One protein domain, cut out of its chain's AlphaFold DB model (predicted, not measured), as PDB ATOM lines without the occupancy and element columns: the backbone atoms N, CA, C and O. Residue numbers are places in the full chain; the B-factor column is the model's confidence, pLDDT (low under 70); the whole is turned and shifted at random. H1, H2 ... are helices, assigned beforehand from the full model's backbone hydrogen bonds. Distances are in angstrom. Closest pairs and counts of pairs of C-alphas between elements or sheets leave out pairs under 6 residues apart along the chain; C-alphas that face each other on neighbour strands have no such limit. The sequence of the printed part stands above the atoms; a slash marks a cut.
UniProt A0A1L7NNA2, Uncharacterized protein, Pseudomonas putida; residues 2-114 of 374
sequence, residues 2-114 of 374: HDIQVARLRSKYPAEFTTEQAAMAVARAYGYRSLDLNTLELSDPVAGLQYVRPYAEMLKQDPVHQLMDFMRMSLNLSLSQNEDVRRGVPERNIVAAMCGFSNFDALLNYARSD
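This is residues 2 to 114 of the 374 residues of an uncharacterized protein of Pseudomonas putida (UniProt A0A1L7NNA2). This is a cluster of crossed helices with H5 in the middle: H1 packs on one side of it and H4 on the other, while H2 bridges from H1 to H4. H6 lies alongside the first residues of H4, at the end of the cluster away from H2, and a long loop, residues 30 to 54, leads from H2 to the short H3. The printed part has 113 residues with six named helices, in the order H1 to H6, and no named strand; its class is all helix. It is compact, with a radius of gyration of the C-alphas of 13.0 A, and spans 35 by 30 by 28 A.

Find C-alpha 2 at (30.340, 21.285, -105.653); from there H1 runs over residues 2 to 12, 15.5 A long. Next comes H2, residues 19 to 29, 15.3 A from first to last C-alpha. Further on, look for H3 at residues 55 to 58, 5.0 A long. At C-alpha 63, (42.488, 5.893, -102.352), begins H4, residues 63 to 78, the longest helix at 22.6 A. H5, residues 91 to 99, and H6, residues 104 to 112, are each 12.5 A long, and H6 ends at C-alpha 112, (43.350, 1.437, -95.829).

Start at the hub, H4, which touches four other helices. It touches H5 at a steep tilt of 50 degrees, opposite ways, the closest C-alphas being those of Ser 74 and Glu 91, 5.1 A apart. With residues 72 to 77 alone it touches H2, where the closest C-alphas, of Ala 29 and Met 73, are 4.3 A apart. With residues 63 to 67 alone it touches H6, at a shallow tilt of 27 degrees, opposite ways; the closest C-alphas are those of Pro 63 and Ala 111, 4.7 A apart. H3 and H4 only just touch, with 3 pairs of C-alphas within 8 A, the closest being Met 58 and Gln 66 at 5.6 A; H4 takes part with residues 65 to 69 alone. Now look at H5: it touches H1 at a steep tilt of 63 degrees, opposite ways, with the C-alphas of Gln 5 and Met 98 closest at 4.4 A. It also touches H6, at a steep tilt of 64 degrees, the same way, closest at the C-alphas of Ala 96 and Phe 104, 5.3 A apart. H1 and H2 touch at a steep tilt of 67 degrees, the closest C-alphas being those of Val 6 and Ala 22, 5.4 A apart. H1 and H4 are apart. In H1, H2, H4, H5 and H6 every O i to N i+4 pair is within hydrogen-bond range; H3 is too short for such a pair.

The two C-alphas farthest apart, those of Asn 38 and Ser 113, are 37.1 A from each other. The printed part has no cut. The links from H2 to H3, 25 residues, and from H4 to H5, 12 residues, are long. The mean pLDDT of the printed part is 90.6, and residue 80 alone is under 70.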
ATOM      1  N   HIS A   2      30.351  20.508-106.906       90.12
ATOM      2  CA  HIS A   2      30.340  21.285-105.653       90.12
ATOM      3  C   HIS A   2      28.937  21.406-105.031       90.12
ATOM      4  O   HIS A   2      28.797  21.314-103.817       90.12
ATOM      5  N   ASP A   3      27.893  21.511-105.852       91.12
ATOM      6  CA  ASP A   3      26.479  21.432-105.462       91.12
ATOM      7  C   ASP A   3      26.153  20.176-104.637       91.12
ATOM      8  O   ASP A   3      25.524  20.266-103.583       91.12
ATOM      9  N   ILE A   4      26.654  19.010-105.058       92.75
ATOM     10  CA  ILE A   4      26.477  17.742-104.339       92.75
ATOM     11  C   ILE A   4      27.171  17.805-102.974       92.75
ATOM     12  O   ILE A   4      26.617  17.347-101.975       92.75
ATOM     13  N   GLN A   5      28.376  18.373-102.905       94.12
ATOM     14  CA  GLN A   5      29.125  18.491-101.650       94.12
ATOM     15  C   GLN A   5      28.449  19.460-100.671       94.12
ATOM     16  O   GLN A   5      28.330  19.140 -99.488       94.12
ATOM     17  N   VAL A   6      27.936  20.591-101.169       95.44
ATOM     18  CA  VAL A   6      27.120  21.542-100.400       95.44
ATOM     19  C   VAL A   6      25.860  20.853 -99.873       95.44
ATOM     20  O   VAL A   6      25.568  20.927 -98.678       95.44
ATOM     21  N   ALA A   7      25.136  20.126-100.728       95.06
ATOM     22  CA  ALA A   7      23.923  19.412-100.342       95.06
ATOM     23  C   ALA A   7      24.191  18.338 -99.275       95.06
ATOM     24  O   ALA A   7      23.446  18.237 -98.300       95.06
ATOM     25  N   ARG A   8      25.276  17.565 -99.413       95.75
ATOM     26  CA  ARG A   8      25.681  16.555 -98.422       95.75
ATOM     27  C   ARG A   8      26.022  17.174 -97.073       95.75
ATOM     28  O   ARG A   8      25.600  16.644 -96.047       95.75
ATOM     29  N   LEU A   9      26.750  18.292 -97.070       94.75
ATOM     30  CA  LEU A   9      27.118  18.979 -95.834       94.75
ATOM     31  C   LEU A   9      25.874  19.471 -95.086       94.75
ATOM     32  O   LEU A   9      25.727  19.190 -93.899       94.75
ATOM     33  N   ARG A  10      24.940  20.112 -95.798       95.69
ATOM     34  CA  ARG A  10      23.664  20.570 -95.225       95.69
ATOM     35  C   ARG A  10      22.779  19.430 -94.750       95.69
ATOM     36  O   ARG A  10      22.142  19.548 -93.717       95.69
ATOM     37  N   SER A  11      22.720  18.339 -95.509       95.50
ATOM     38  CA  SER A  11      21.923  17.168 -95.136       95.50
ATOM     39  C   SER A  11      22.415  16.559 -93.822       95.50
ATOM     40  O   SER A  11      21.617  16.154 -92.981       95.50
ATOM     41  N   LYS A  12      23.738  16.546 -93.612       95.44
ATOM     42  CA  LYS A  12      24.349  15.986 -92.404       95.44
ATOM     43  C   LYS A  12      24.322  16.933 -91.200       95.44
ATOM     44  O   LYS A  12      24.166  16.454 -90.082       95.44
ATOM     45  N   TYR A  13      24.470  18.238 -91.428       95.19
ATOM     46  CA  TYR A  13      24.521  19.276 -90.389       95.19
ATOM     47  C   TYR A  13      23.552  20.432 -90.703       95.19
ATOM     48  O   TYR A  13      23.979  21.557 -90.989       95.19
ATOM     49  N   PRO A  14      22.232  20.164 -90.720       94.38
ATOM     50  CA  PRO A  14      21.236  21.148 -91.139       94.38
ATOM     51  C   PRO A  14      21.048  22.290 -90.133       94.38
ATOM     52  O   PRO A  14      20.537  23.342 -90.510       94.38
ATOM     53  N   ALA A  15      21.431  22.094 -88.866       94.25
ATOM     54  CA  ALA A  15      21.329  23.117 -87.826       94.25
ATOM     55  C   ALA A  15      22.509  24.104 -87.866       94.25
ATOM     56  O   ALA A  15      22.368  25.262 -87.477       94.25
ATOM     57  N   GLU A  16      23.666  23.654 -88.349       94.75
ATOM     58  CA  GLU A  16      24.917  24.405 -88.341       94.75
ATOM     59  C   GLU A  16      25.165  25.169 -89.650       94.75
ATOM     60  O   GLU A  16      25.823  26.215 -89.618       94.75
ATOM     61  N   PHE A  17      24.640  24.672 -90.781       95.56
ATOM     62  CA  PHE A  17      24.914  25.214 -92.116       95.56
ATOM     63  C   PHE A  17      23.658  25.572 -92.930       95.56
ATOM     64  O   PHE A  17      22.896  24.705 -93.370       95.56
ATOM     65  N   THR A  18      23.523  26.858 -93.275       95.38
ATOM     66  CA  THR A  18      22.704  27.292 -94.425       95.38
ATOM     67  C   THR A  18      23.373  26.927 -95.758       95.38
ATOM     68  O   THR A  18      24.497  26.424 -95.792       95.38
ATOM     69  N   THR A  19      22.701  27.182 -96.886       94.25
ATOM     70  CA  THR A  19      23.278  26.953 -98.224       94.25
ATOM     71  C   THR A  19      24.538  27.769 -98.463       94.25
ATOM     72  O   THR A  19      25.545  27.228 -98.909       94.25
ATOM     73  N   GLU A  20      24.504  29.044 -98.106       93.75
ATOM     74  CA  GLU A  20      25.600  29.992 -98.282       93.75
ATOM     75  C   GLU A  20      26.769  29.631 -97.362       93.75
ATOM     76  O   GLU A  20      27.922  29.619 -97.786       93.75
ATOM     77  N   GLN A  21      26.474  29.248 -96.115       94.44
ATOM     78  CA  GLN A  21      27.494  28.812 -95.159       94.44
ATOM     79  C   GLN A  21      28.152  27.500 -95.594       94.44
ATOM     80  O   GLN A  21      29.371  27.367 -95.507       94.44
ATOM     81  N   ALA A  22      27.368  26.543 -96.097       95.19
ATOM     82  CA  ALA A  22      27.907  25.306 -96.645       95.19
ATOM     83  C   ALA A  22      28.769  25.575 -97.887       95.19
ATOM     84  O   ALA A  22      29.861  25.027 -97.992       95.19
ATOM     85  N   ALA A  23      28.332  26.450 -98.795       95.25
ATOM     86  CA  ALA A  23      29.109  26.846 -99.970       95.25
ATOM     87  C   ALA A  23      30.435  27.519 -99.600       95.25
ATOM     88  O   ALA A  23      31.468  27.209-100.190       95.25
ATOM     89  N   MET A  24      30.430  28.371 -98.575       94.31
ATOM     90  CA  MET A  24      31.636  29.001 -98.045       94.31
ATOM     91  C   MET A  24      32.595  27.978 -97.418       94.31
ATOM     92  O   MET A  24      33.799  28.037 -97.664       94.31
ATOM     93  N   ALA A  25      32.079  26.998 -96.668       95.12
ATOM     94  CA  ALA A  25      32.888  25.904 -96.134       95.12
ATOM     95  C   ALA A  25      33.482  25.023 -97.248       95.12
ATOM     96  O   ALA A  25      34.663  24.681 -97.194       95.12
ATOM     97  N   VAL A  26      32.703  24.708 -98.290       96.00
ATOM     98  CA  VAL A  26      33.191  23.975 -99.469       96.00
ATOM     99  C   VAL A  26      34.289  24.770-100.180       96.00
ATOM    100  O   VAL A  26      35.370  24.229-100.401       96.00
ATOM    101  N   ALA A  27      34.072  26.055-100.475       95.00
ATOM    102  CA  ALA A  27      35.079  26.906-101.112       95.00
ATOM    103  C   ALA A  27      36.376  26.959-100.297       95.00
ATOM    104  O   ALA A  27      37.465  26.748-100.839       95.00
ATOM    105  N   ARG A  28      36.255  27.147 -98.977       95.31
ATOM    106  CA  ARG A  28      37.397  27.178 -98.064       95.31
ATOM    107  C   ARG A  28      38.168  25.869 -98.072       95.31
ATOM    108  O   ARG A  28      39.391  25.909 -98.132       95.31
ATOM    109  N   ALA A  29      37.480  24.729 -98.043       95.56
ATOM    110  CA  ALA A  29      38.118  23.418 -98.114       95.56
ATOM    111  C   ALA A  29      38.990  23.286 -99.376       95.56
ATOM    112  O   ALA A  29      40.106  22.779 -99.301       95.56
ATOM    113  N   TYR A  30      38.545  23.832-100.512       95.12
ATOM    114  CA  TYR A  30      39.322  23.860-101.756       95.12
ATOM    115  C   TYR A  30      40.406  24.947-101.820       95.12
ATOM    116  O   TYR A  30      41.192  24.954-102.763       95.12
ATOM    117  N   GLY A  31      40.488  25.840-100.830       94.12
ATOM    118  CA  GLY A  31      41.486  26.912-100.785       94.12
ATOM    119  C   GLY A  31      41.010  28.262-101.336       94.12
ATOM    120  O   GLY A  31      41.831  29.144-101.582       94.12
ATOM    121  N   TYR A  32      39.703  28.448-101.521       94.75
ATOM    122  CA  TYR A  32      39.110  29.606-102.196       94.75
ATOM    123  C   TYR A  32      38.198  30.419-101.272       94.75
ATOM    124  O   TYR A  32      37.736  29.932-100.238       94.75
ATOM    125  N   ARG A  33      37.956  31.688-101.633       90.88
ATOM    126  CA  ARG A  33      37.150  32.616-100.817       90.88
ATOM    127  C   ARG A  33      35.665  32.266-100.806       90.88
ATOM    128  O   ARG A  33      35.059  32.239 -99.739       90.88
ATOM    129  N   SER A  34      35.087  32.005-101.973       91.44
ATOM    130  CA  SER A  34      33.662  31.730-102.132       91.44
ATOM    131  C   SER A  34      33.391  30.782-103.298       91.44
ATOM    132  O   SER A  34      34.222  30.604-104.188       91.44
ATOM    133  N   LEU A  35      32.201  30.189-103.271       93.69
ATOM    134  CA  LEU A  35      31.625  29.385-104.339       93.69
ATOM    135  C   LEU A  35      30.368  30.112-104.821       93.69
ATOM    136  O   LEU A  35      29.465  30.347-104.016       93.69
ATOM    137  N   ASP A  36      30.311  30.469-106.101       91.81
ATOM    138  CA  ASP A  36      29.100  31.041-106.692       91.81
ATOM    139  C   ASP A  36      28.020  29.951-106.761       91.81
ATOM    140  O   ASP A  36      28.233  28.878-107.317       91.81
ATOM    141  N   LEU A  37      26.857  30.191-106.160       89.75
ATOM    142  CA  LEU A  37      25.787  29.195-106.078       89.75
ATOM    143  C   LEU A  37      25.008  29.013-107.388       89.75
ATOM    144  O   LEU A  37      24.326  28.001-107.544       89.75
ATOM    145  N   ASN A  38      25.105  29.963-108.318       88.81
ATOM    146  CA  ASN A  38      24.452  29.901-109.621       88.81
ATOM    147  C   ASN A  38      25.351  29.226-110.659       88.81
ATOM    148  O   ASN A  38      24.867  28.420-111.452       88.81
ATOM    149  N   THR A  39      26.650  29.545-110.660       89.38
ATOM    150  CA  THR A  39      27.611  29.000-111.639       89.38
ATOM    151  C   THR A  39      28.408  27.805-111.114       89.38
ATOM    152  O   THR A  39      28.929  27.022-111.904       89.38
ATOM    153  N   LEU A  40      28.468  27.618-109.788       87.19
ATOM    154  CA  LEU A  40      29.278  26.611-109.084       87.19
ATOM    155  C   LEU A  40      30.794  26.775-109.274       87.19
ATOM    156  O   LEU A  40      31.564  25.841-109.007       87.19
ATOM    157  N   GLU A  41      31.218  27.966-109.692       91.31
ATOM    158  CA  GLU A  41      32.619  28.326-109.867       91.31
ATOM    159  C   GLU A  41      33.238  28.816-108.553       91.31
ATOM    160  O   GLU A  41      32.609  29.509-107.745       91.31
ATOM    161  N   LEU A  42      34.492  28.420-108.333       92.19
ATOM    162  CA  LEU A  42      35.300  28.900-107.218       92.19
ATOM    163  C   LEU A  42      35.875  30.271-107.587       92.19
ATOM    164  O   LEU A  42      36.349  30.464-108.704       92.19
ATOM    165  N   SER A  43      35.827  31.208-106.642       92.06
ATOM    166  CA  SER A  43      36.323  32.576-106.818       92.06
ATOM    167  C   SER A  43      37.860  32.650-106.746       92.06
ATOM    168  O   SER A  43      38.565  31.709-107.095       92.06
ATOM    169  N   ASP A  44      38.406  33.748-106.215       91.50
ATOM    170  CA  ASP A  44      39.845  33.893-105.993       91.50
ATOM    171  C   ASP A  44      40.395  32.924-104.927       91.50
ATOM    172  O   ASP A  44      39.741  32.695-103.893       91.50
ATOM    173  N   PRO A  45      41.619  32.393-105.129       92.56
ATOM    174  CA  PRO A  45      42.320  31.613-104.121       92.56
ATOM    175  C   PRO A  45      42.699  32.479-102.911       92.56
ATOM    176  O   PRO A  45      42.945  33.684-103.011       92.56
ATOM    177  N   VAL A  46      42.775  31.852-101.740       90.75
ATOM    178  CA  VAL A  46      43.222  32.500-100.505       90.75
ATOM    179  C   VAL A  46      44.703  32.212-100.291       90.75
ATOM    180  O   VAL A  46      45.128  31.058-100.254       90.75
ATOM    181  N   ALA A  47      45.493  33.268-100.101       89.06
ATOM    182  CA  ALA A  47      46.913  33.138 -99.801       89.06
ATOM    183  C   ALA A  47      47.145  32.289 -98.535       89.06
ATOM    184  O   ALA A  47      46.483  32.476 -97.516       89.06
ATOM    185  N   GLY A  48      48.098  31.357 -98.610       87.44
ATOM    186  CA  GLY A  48      48.455  30.458 -97.507       87.44
ATOM    187  C   GLY A  48      47.619  29.177 -97.410       87.44
ATOM    188  O   GLY A  48      47.974  28.298 -96.626       87.44
ATOM    189  N   LEU A  49      46.555  29.029 -98.209       92.19
ATOM    190  CA  LEU A  49      45.819  27.767 -98.299       92.19
ATOM    191  C   LEU A  49      46.464  26.811 -99.308       92.19
ATOM    192  O   LEU A  49      47.075  27.219-100.295       92.19
ATOM    193  N   GLN A  50      46.336  25.517 -99.033       91.44
ATOM    194  CA  GLN A  50      46.830  24.446 -99.888       91.44
ATOM    195  C   GLN A  50      45.960  24.327-101.137       91.44
ATOM    196  O   GLN A  50      44.731  24.353-101.047       91.44
ATOM    197  N   TYR A  51      46.596  24.095-102.284       91.31
ATOM    198  CA  TYR A  51      45.880  23.671-103.480       91.31
ATOM    199  C   TYR A  51      45.282  22.274-103.271       91.31
ATOM    200  O   TYR A  51      45.978  21.341-102.857       91.31
ATOM    201  N   VAL A  52      43.998  22.135-103.594       93.00
ATOM    202  CA  VAL A  52      43.272  20.864-103.586       93.00
ATOM    203  C   VAL A  52      42.773  20.597-104.998       93.00
ATOM    204  O   VAL A  52      42.188  21.472-105.635       93.00
ATOM    205  N   ARG A  53      42.999  19.378-105.493       93.19
ATOM    206  CA  ARG A  53      42.527  18.977-106.823       93.19
ATOM    207  C   ARG A  53      40.996  19.030-106.901       93.19
ATOM    208  O   ARG A  53      40.334  18.734-105.908       93.19
ATOM    209  N   PRO A  54      40.403  19.316-108.071       90.19
ATOM    210  CA  PRO A  54      38.958  19.209-108.249       90.19
ATOM    211  C   PRO A  54      38.445  17.808-107.896       90.19
ATOM    212  O   PRO A  54      39.088  16.809-108.218       90.19
ATOM    213  N   TYR A  55      37.255  17.718-107.293       87.44
ATOM    214  CA  TYR A  55      36.718  16.447-106.785       87.44
ATOM    215  C   TYR A  55      36.658  15.337-107.850       87.44
ATOM    216  O   TYR A  55      36.946  14.182-107.559       87.44
ATOM    217  N   ALA A  56      36.341  15.684-109.102       87.75
ATOM    218  CA  ALA A  56      36.286  14.726-110.207       87.75
ATOM    219  C   ALA A  56      37.658  14.112-110.523       87.75
ATOM    220  O   ALA A  56      37.742  12.935-110.855       87.75
ATOM    221  N   GLU A  57      38.725  14.901-110.395       89.81
ATOM    222  CA  GLU A  57      40.095  14.439-110.610       89.81
ATOM    223  C   GLU A  57      40.613  13.651-109.410       89.81
ATOM    224  O   GLU A  57      41.324  12.666-109.594       89.81
ATOM    225  N   MET A  58      40.212  14.033-108.191       88.94
ATOM    226  CA  MET A  58      40.518  13.269-106.980       88.94
ATOM    227  C   MET A  58      39.989  11.839-107.090       88.94
ATOM    228  O   MET A  58      40.742  10.900-106.867       88.94
ATOM    229  N   LEU A  59      38.731  11.653-107.505       85.94
ATOM    230  CA  LEU A  59      38.106  10.326-107.595       85.94
ATOM    231  C   LEU A  59      38.766   9.375-108.608       85.94
ATOM    232  O   LEU A  59      38.531   8.172-108.537       85.94
ATOM    233  N   LYS A  60      39.591   9.885-109.532       87.81
ATOM    234  CA  LYS A  60      40.384   9.062-110.462       87.81
ATOM    235  C   LYS A  60      41.687   8.547-109.842       87.81
ATOM    236  O   LYS A  60      42.355   7.718-110.448       87.81
ATOM    237  N   GLN A  61      42.084   9.078-108.687       85.62
ATOM    238  CA  GLN A  61      43.334   8.723-108.022       85.62
ATOM    239  C   GLN A  61      43.176   7.482-107.147       85.62
ATOM    240  O   GLN A  61      42.077   7.117-106.735       85.62
ATOM    241  N   ASP A  62      44.311   6.894-106.786       85.56
ATOM    242  CA  ASP A  62      44.403   5.873-105.748       85.56
ATOM    243  C   ASP A  62      43.807   6.359-104.401       85.56
ATOM    244  O   ASP A  62      44.004   7.527-104.043       85.56
ATOM    245  N   PRO A  63      43.119   5.502-103.618       86.94
ATOM    246  CA  PRO A  63      42.488   5.893-102.352       86.94
ATOM    247  C   PRO A  63      43.414   6.606-101.353       86.94
ATOM    248  O   PRO A  63      42.972   7.505-100.635       86.94
ATOM    249  N   VAL A  64      44.709   6.269-101.318       85.06
ATOM    250  CA  VAL A  64      45.685   6.947-100.445       85.06
ATOM    251  C   VAL A  64      45.953   8.375-100.928       85.06
ATOM    252  O   VAL A  64      46.033   9.305-100.125       85.06
ATOM    253  N   HIS A  65      46.026   8.584-102.241       86.69
ATOM    254  CA  HIS A  65      46.171   9.916-102.825       86.69
ATOM    255  C   HIS A  65      44.919  10.773-102.655       86.69
ATOM    256  O   HIS A  65      45.038  11.971-102.391       86.69
ATOM    257  N   GLN A  66      43.734  10.164-102.730       89.38
ATOM    258  CA  GLN A  66      42.483  10.840-102.383       89.38
ATOM    259  C   GLN A  66      42.515  11.339-100.935       89.38
ATOM    260  O   GLN A  66      42.198  12.500-100.671       89.38
ATOM    261  N   LEU A  67      42.973  10.496 -99.999       88.06
ATOM    262  CA  LEU A  67      43.102  10.859 -98.588       88.06
ATOM    263  C   LEU A  67      44.019  12.067 -98.367       88.06
ATOM    264  O   LEU A  67      43.704  12.919 -97.538       88.06
ATOM    265  N   MET A  68      45.116  12.184 -99.119       88.81
ATOM    266  CA  MET A  68      46.007  13.346 -99.030       88.81
ATOM    267  C   MET A  68      45.293  14.653 -99.389       88.81
ATOM    268  O   MET A  68      45.461  15.656 -98.694       88.81
ATOM    269  N   ASP A  69      44.459  14.650-100.428       92.06
ATOM    270  CA  ASP A  69      43.660  15.821-100.792       92.06
ATOM    271  C   ASP A  69      42.557  16.101 -99.751       92.06
ATOM    272  O   ASP A  69      42.363  17.252 -99.365       92.06
ATOM    273  N   PHE A  70      41.919  15.075 -99.175       92.06
ATOM    274  CA  PHE A  70      40.977  15.255 -98.056       92.06
ATOM    275  C   PHE A  70      41.641  15.828 -96.789       92.06
ATOM    276  O   PHE A  70      41.046  16.632 -96.061       92.06
ATOM    277  N   MET A  71      42.894  15.458 -96.525       91.25
ATOM    278  CA  MET A  71      43.694  16.028 -95.439       91.25
ATOM    279  C   MET A  71      44.037  17.496 -95.702       91.25
ATOM    280  O   MET A  71      43.920  18.312 -94.788       91.25
ATOM    281  N   ARG A  72      44.391  17.860 -96.942       93.81
ATOM    282  CA  ARG A  72      44.594  19.264 -97.346       93.81
ATOM    283  C   ARG A  72      43.320  20.087 -97.186       93.81
ATOM    284  O   ARG A  72      43.385  21.185 -96.647       93.81
ATOM    285  N   MET A  73      42.167  19.533 -97.559       94.44
ATOM    286  CA  MET A  73      40.866  20.170 -97.331       94.44
ATOM    287  C   MET A  73      40.611  20.433 -95.847       94.44
ATOM    288  O   MET A  73      40.219  21.534 -95.464       94.44
ATOM    289  N   SER A  74      40.887  19.438 -95.002       93.56
ATOM    290  CA  SER A  74      40.751  19.577 -93.549       93.56
ATOM    291  C   SER A  74      41.702  20.647 -93.001       93.56
ATOM    292  O   SER A  74      41.307  21.442 -92.153       93.56
ATOM    293  N   LEU A  75      42.940  20.711 -93.508       93.50
ATOM    294  CA  LEU A  75      43.916  21.733 -93.127       93.50
ATOM    295  C   LEU A  75      43.452  23.136 -93.535       93.50
ATOM    296  O   LEU A  75      43.495  24.056 -92.726       93.50
ATOM    297  N   ASN A  76      42.948  23.302 -94.757       95.19
ATOM    298  CA  ASN A  76      42.443  24.589 -95.230       95.19
ATOM    299  C   ASN A  76      41.298  25.137 -94.364       95.19
ATOM    300  O   ASN A  76      41.179  26.351 -94.201       95.19
ATOM    301  N   LEU A  77      40.480  24.249 -93.793       94.06
ATOM    302  CA  LEU A  77      39.402  24.601 -92.866       94.06
ATOM    303  C   LEU A  77      39.900  24.957 -91.456       94.06
ATOM    304  O   LEU A  77      39.213  25.694 -90.754       94.06
ATOM    305  N   SER A  78      41.048  24.432 -91.019       90.31
ATOM    306  CA  SER A  78      41.560  24.613 -89.652       90.31
ATOM    307  C   SER A  78      42.578  25.744 -89.495       90.31
ATOM    308  O   SER A  78      42.889  26.130 -88.367       90.31
ATOM    309  N   LEU A  79      43.096  26.298 -90.597       85.94
ATOM    310  CA  LEU A  79      44.075  27.387 -90.574       85.94
ATOM    311  C   LEU A  79      43.483  28.681 -89.982       85.94
ATOM    312  O   LEU A  79      42.775  29.434 -90.652       85.94
ATOM    313  N   SER A  80      43.852  28.960 -88.729       62.78
ATOM    314  CA  SER A  80      43.271  29.988 -87.846       62.78
ATOM    315  C   SER A  80      43.499  31.445 -88.256       62.78
ATOM    316  O   SER A  80      42.910  32.341 -87.663       62.78
ATOM    317  N   GLN A  81      44.370  31.708 -89.233       73.56
ATOM    318  CA  GLN A  81      44.606  33.066 -89.746       73.56
ATOM    319  C   GLN A  81      43.445  33.582 -90.611       73.56
ATOM    320  O   GLN A  81      43.451  34.732 -91.040       73.56
ATOM    321  N   ASN A  82      42.458  32.731 -90.879       75.62
ATOM    322  CA  ASN A  82      41.307  33.020 -91.710       75.62
ATOM    323  C   ASN A  82      40.006  32.995 -90.904       75.62
ATOM    324  O   ASN A  82      39.955  32.437 -89.810       75.62
ATOM    325  N   GLU A  83      38.940  33.561 -91.475       82.75
ATOM    326  CA  GLU A  83      37.590  33.447 -90.917       82.75
ATOM    327  C   GLU A  83      37.209  31.977 -90.688       82.75
ATOM    328  O   GLU A  83      37.358  31.137 -91.583       82.75
ATOM    329  N   ASP A  84      36.711  31.673 -89.487       87.25
ATOM    330  CA  ASP A  84      36.268  30.328 -89.140       87.25
ATOM    331  C   ASP A  84      34.910  30.020 -89.785       87.25
ATOM    332  O   ASP A  84      33.843  30.399 -89.297       87.25
ATOM    333  N   VAL A  85      34.962  29.281 -90.889       91.56
ATOM    334  CA  VAL A  85      33.786  28.858 -91.659       91.56
ATOM    335  C   VAL A  85      33.170  27.550 -91.148       91.56
ATOM    336  O   VAL A  85      32.211  27.053 -91.736       91.56
ATOM    337  N   ARG A  86      33.717  26.949 -90.082       92.25
ATOM    338  CA  ARG A  86      33.365  25.588 -89.643       92.25
ATOM    339  C   ARG A  86      32.096  25.510 -88.800       92.25
ATOM    340  O   ARG A  86      31.563  24.423 -88.603       92.25
ATOM    341  N   ARG A  87      31.622  26.647 -88.273       90.81
ATOM    342  CA  ARG A  87      30.375  26.752 -87.484       90.81
ATOM    343  C   ARG A  87      30.327  25.800 -86.276       90.81
ATOM    344  O   ARG A  87      29.265  25.335 -85.887       90.81
ATOM    345  N   GLY A  88      31.487  25.508 -85.682       89.19
ATOM    346  CA  GLY A  88      31.614  24.588 -84.546       89.19
ATOM    347  C   GLY A  88      31.676  23.100 -84.917       89.19
ATOM    348  O   GLY A  88      31.891  22.275 -84.031       89.19
ATOM    349  N   VAL A  89      31.552  22.738 -86.199       93.56
ATOM    350  CA  VAL A  89      31.736  21.356 -86.666       93.56
ATOM    351  C   VAL A  89      33.228  21.090 -86.914       93.56
ATOM    352  O   VAL A  89      33.873  21.864 -87.617       93.56
ATOM    353  N   PRO A  90      33.812  19.995 -86.397       93.56
ATOM    354  CA  PRO A  90      35.216  19.671 -86.654       93.56
ATOM    355  C   PRO A  90      35.528  19.550 -88.153       93.56
ATOM    356  O   PRO A  90      34.778  18.914 -88.897       93.56
ATOM    357  N   GLU A  91      36.669  20.081 -88.600       93.81
ATOM    358  CA  GLU A  91      37.044  20.139 -90.023       93.81
ATOM    359  C   GLU A  91      37.007  18.770 -90.720       93.81
ATOM    360  O   GLU A  91      36.475  18.629 -91.821       93.81
ATOM    361  N   ARG A  92      37.482  17.726 -90.038       93.50
ATOM    362  CA  ARG A  92      37.493  16.345 -90.538       93.50
ATOM    363  C   ARG A  92      36.087  15.813 -90.818       93.50
ATOM    364  O   ARG A  92      35.874  15.056 -91.763       93.50
ATOM    365  N   ASN A  93      35.120  16.224 -90.003       93.94
ATOM    366  CA  ASN A  93      33.728  15.810 -90.122       93.94
ATOM    367  C   ASN A  93      33.004  16.549 -91.251       93.94
ATOM    368  O   ASN A  93      32.140  15.946 -91.894       93.94
ATOM    369  N   ILE A  94      33.378  17.807 -91.513       94.94
ATOM    370  CA  ILE A  94      32.933  18.576 -92.683       94.94
ATOM    371  C   ILE A  94      33.412  17.878 -93.960       94.94
ATOM    372  O   ILE A  94      32.594  17.550 -94.818       94.94
ATOM    373  N   VAL A  95      34.707  17.552 -94.050       94.75
ATOM    374  CA  VAL A  95      35.274  16.858 -95.220       94.75
ATOM    375  C   VAL A  95      34.633  15.485 -95.426       94.75
ATOM    376  O   VAL A  95      34.187  15.178 -96.531       94.75
ATOM    377  N   ALA A  96      34.486  14.681 -94.366       93.81
ATOM    378  CA  ALA A  96      33.798  13.393 -94.459       93.81
ATOM    379  C   ALA A  96      32.364  13.545 -95.002       93.81
ATOM    380  O   ALA A  96      31.956  12.780 -95.874       93.81
ATOM    381  N   ALA A  97      31.614  14.554 -94.540       94.56
ATOM    382  CA  ALA A  97      30.265  14.838 -95.028       94.56
ATOM    383  C   ALA A  97      30.251  15.183 -96.523       94.56
ATOM    384  O   ALA A  97      29.523  14.555 -97.290       94.56
ATOM    385  N   MET A  98      31.093  16.131 -96.946       93.81
ATOM    386  CA  MET A  98      31.215  16.559 -98.345       93.81
ATOM    387  C   MET A  98      31.503  15.371 -99.275       93.81
ATOM    388  O   MET A  98      30.903  15.227-100.345       93.81
ATOM    389  N   CYS A  99      32.380  14.470 -98.837       90.50
ATOM    390  CA  CYS A  99      32.820  13.312 -99.609       90.50
ATOM    391  C   CYS A  99      31.874  12.103 -99.505       90.50
ATOM    392  O   CYS A  99      32.069  11.123-100.214       90.50
ATOM    393  N   GLY A 100      30.804  12.184 -98.705       90.19
ATOM    394  CA  GLY A 100      29.787  11.130 -98.595       90.19
ATOM    395  C   GLY A 100      30.131  10.007 -97.612       90.19
ATOM    396  O   GLY A 100      29.532   8.938 -97.679       90.19
ATOM    397  N   PHE A 101      31.066  10.241 -96.690       91.31
ATOM    398  CA  PHE A 101      31.435   9.304 -95.632       91.31
ATOM    399  C   PHE A 101      30.664   9.580 -94.332       91.31
ATOM    400  O   PHE A 101      30.348  10.723 -93.967       91.31
ATOM    401  N   SER A 102      30.377   8.512 -93.585       89.06
ATOM    402  CA  SER A 102      29.668   8.581 -92.300       89.06
ATOM    403  C   SER A 102      30.467   9.337 -91.237       89.06
ATOM    404  O   SER A 102      29.893  10.117 -90.479       89.06
ATOM    405  N   ASN A 103      31.790   9.200 -91.222       88.38
ATOM    406  CA  ASN A 103      32.718   9.952 -90.380       88.38
ATOM    407  C   ASN A 103      34.134   9.906 -90.982       88.38
ATOM    408  O   ASN A 103      34.357   9.300 -92.032       88.38
ATOM    409  N   PHE A 104      35.085  10.573 -90.330       83.69
ATOM    410  CA  PHE A 104      36.469  10.602 -90.795       83.69
ATOM    411  C   PHE A 104      37.172   9.237 -90.690       83.69
ATOM    412  O   PHE A 104      38.001   8.910 -91.533       83.69
ATOM    413  N   ASP A 105      36.807   8.397 -89.722       87.06
ATOM    414  CA  ASP A 105      37.389   7.055 -89.600       87.06
ATOM    415  C   ASP A 105      36.975   6.146 -90.761       87.06
ATOM    416  O   ASP A 105      37.789   5.380 -91.268       87.06
ATOM    417  N   ALA A 106      35.741   6.269 -91.255       87.69
ATOM    418  CA  ALA A 106      35.281   5.573 -92.453       87.69
ATOM    419  C   ALA A 106      36.085   5.992 -93.694       87.69
ATOM    420  O   ALA A 106      36.403   5.150 -94.531       87.69
ATOM    421  N   LEU A 107      36.464   7.270 -93.781       84.31
ATOM    422  CA  LEU A 107      37.341   7.776 -94.834       84.31
ATOM    423  C   LEU A 107      38.756   7.177 -94.737       84.31
ATOM    424  O   LEU A 107      39.317   6.737 -95.740       84.31
ATOM    425  N   LEU A 108      39.325   7.119 -93.528       84.62
ATOM    426  CA  LEU A 108      40.622   6.478 -93.288       84.62
ATOM    427  C   LEU A 108      40.584   4.981 -93.608       84.62
ATOM    428  O   LEU A 108      41.512   4.455 -94.221       84.62
ATOM    429  N   ASN A 109      39.512   4.295 -93.213       86.94
ATOM    430  CA  ASN A 109      39.322   2.874 -93.477       86.94
ATOM    431  C   ASN A 109      39.160   2.596 -94.970       86.94
ATOM    432  O   ASN A 109      39.724   1.620 -95.445       86.94
ATOM    433  N   TYR A 110      38.479   3.466 -95.718       85.12
ATOM    434  CA  TYR A 110      38.416   3.368 -97.176       85.12
ATOM    435  C   TYR A 110      39.815   3.401 -97.805       85.12
ATOM    436  O   TYR A 110      40.170   2.491 -98.550       85.12
ATOM    437  N   ALA A 111      40.657   4.366 -97.423       82.56
ATOM    438  CA  ALA A 111      42.034   4.426 -97.916       82.56
ATOM    439  C   ALA A 111      42.875   3.197 -97.518       82.56
ATOM    440  O   ALA A 111      43.703   2.734 -98.298       82.56
ATOM    441  N   ARG A 112      42.657   2.645 -96.317       81.81
ATOM    442  CA  ARG A 112      43.350   1.437 -95.829       81.81
ATOM    443  C   ARG A 112      42.826   0.137 -96.435       81.81
ATOM    444  O   ARG A 112      43.548  -0.852 -96.433       81.81
ATOM    445  N   SER A 113      41.582   0.127 -96.911       82.62
ATOM    446  CA  SER A 113      40.923  -1.068 -97.448       82.62
ATOM    447  C   SER A 113      41.479  -1.516 -98.796       82.62
ATOM    448  O   SER A 113      41.172  -2.618 -99.238       82.62
ATOM    449  N   ASP A 114      42.303  -0.679 -99.426       81.31
ATOM    450  CA  ASP A 114      42.883  -0.929-100.732       81.31
ATOM    451  C   ASP A 114      44.382  -1.267-100.618       81.31
ATOM    452  O   ASP A 114      45.234  -0.371-100.724       81.31
TER     453      ASP A 114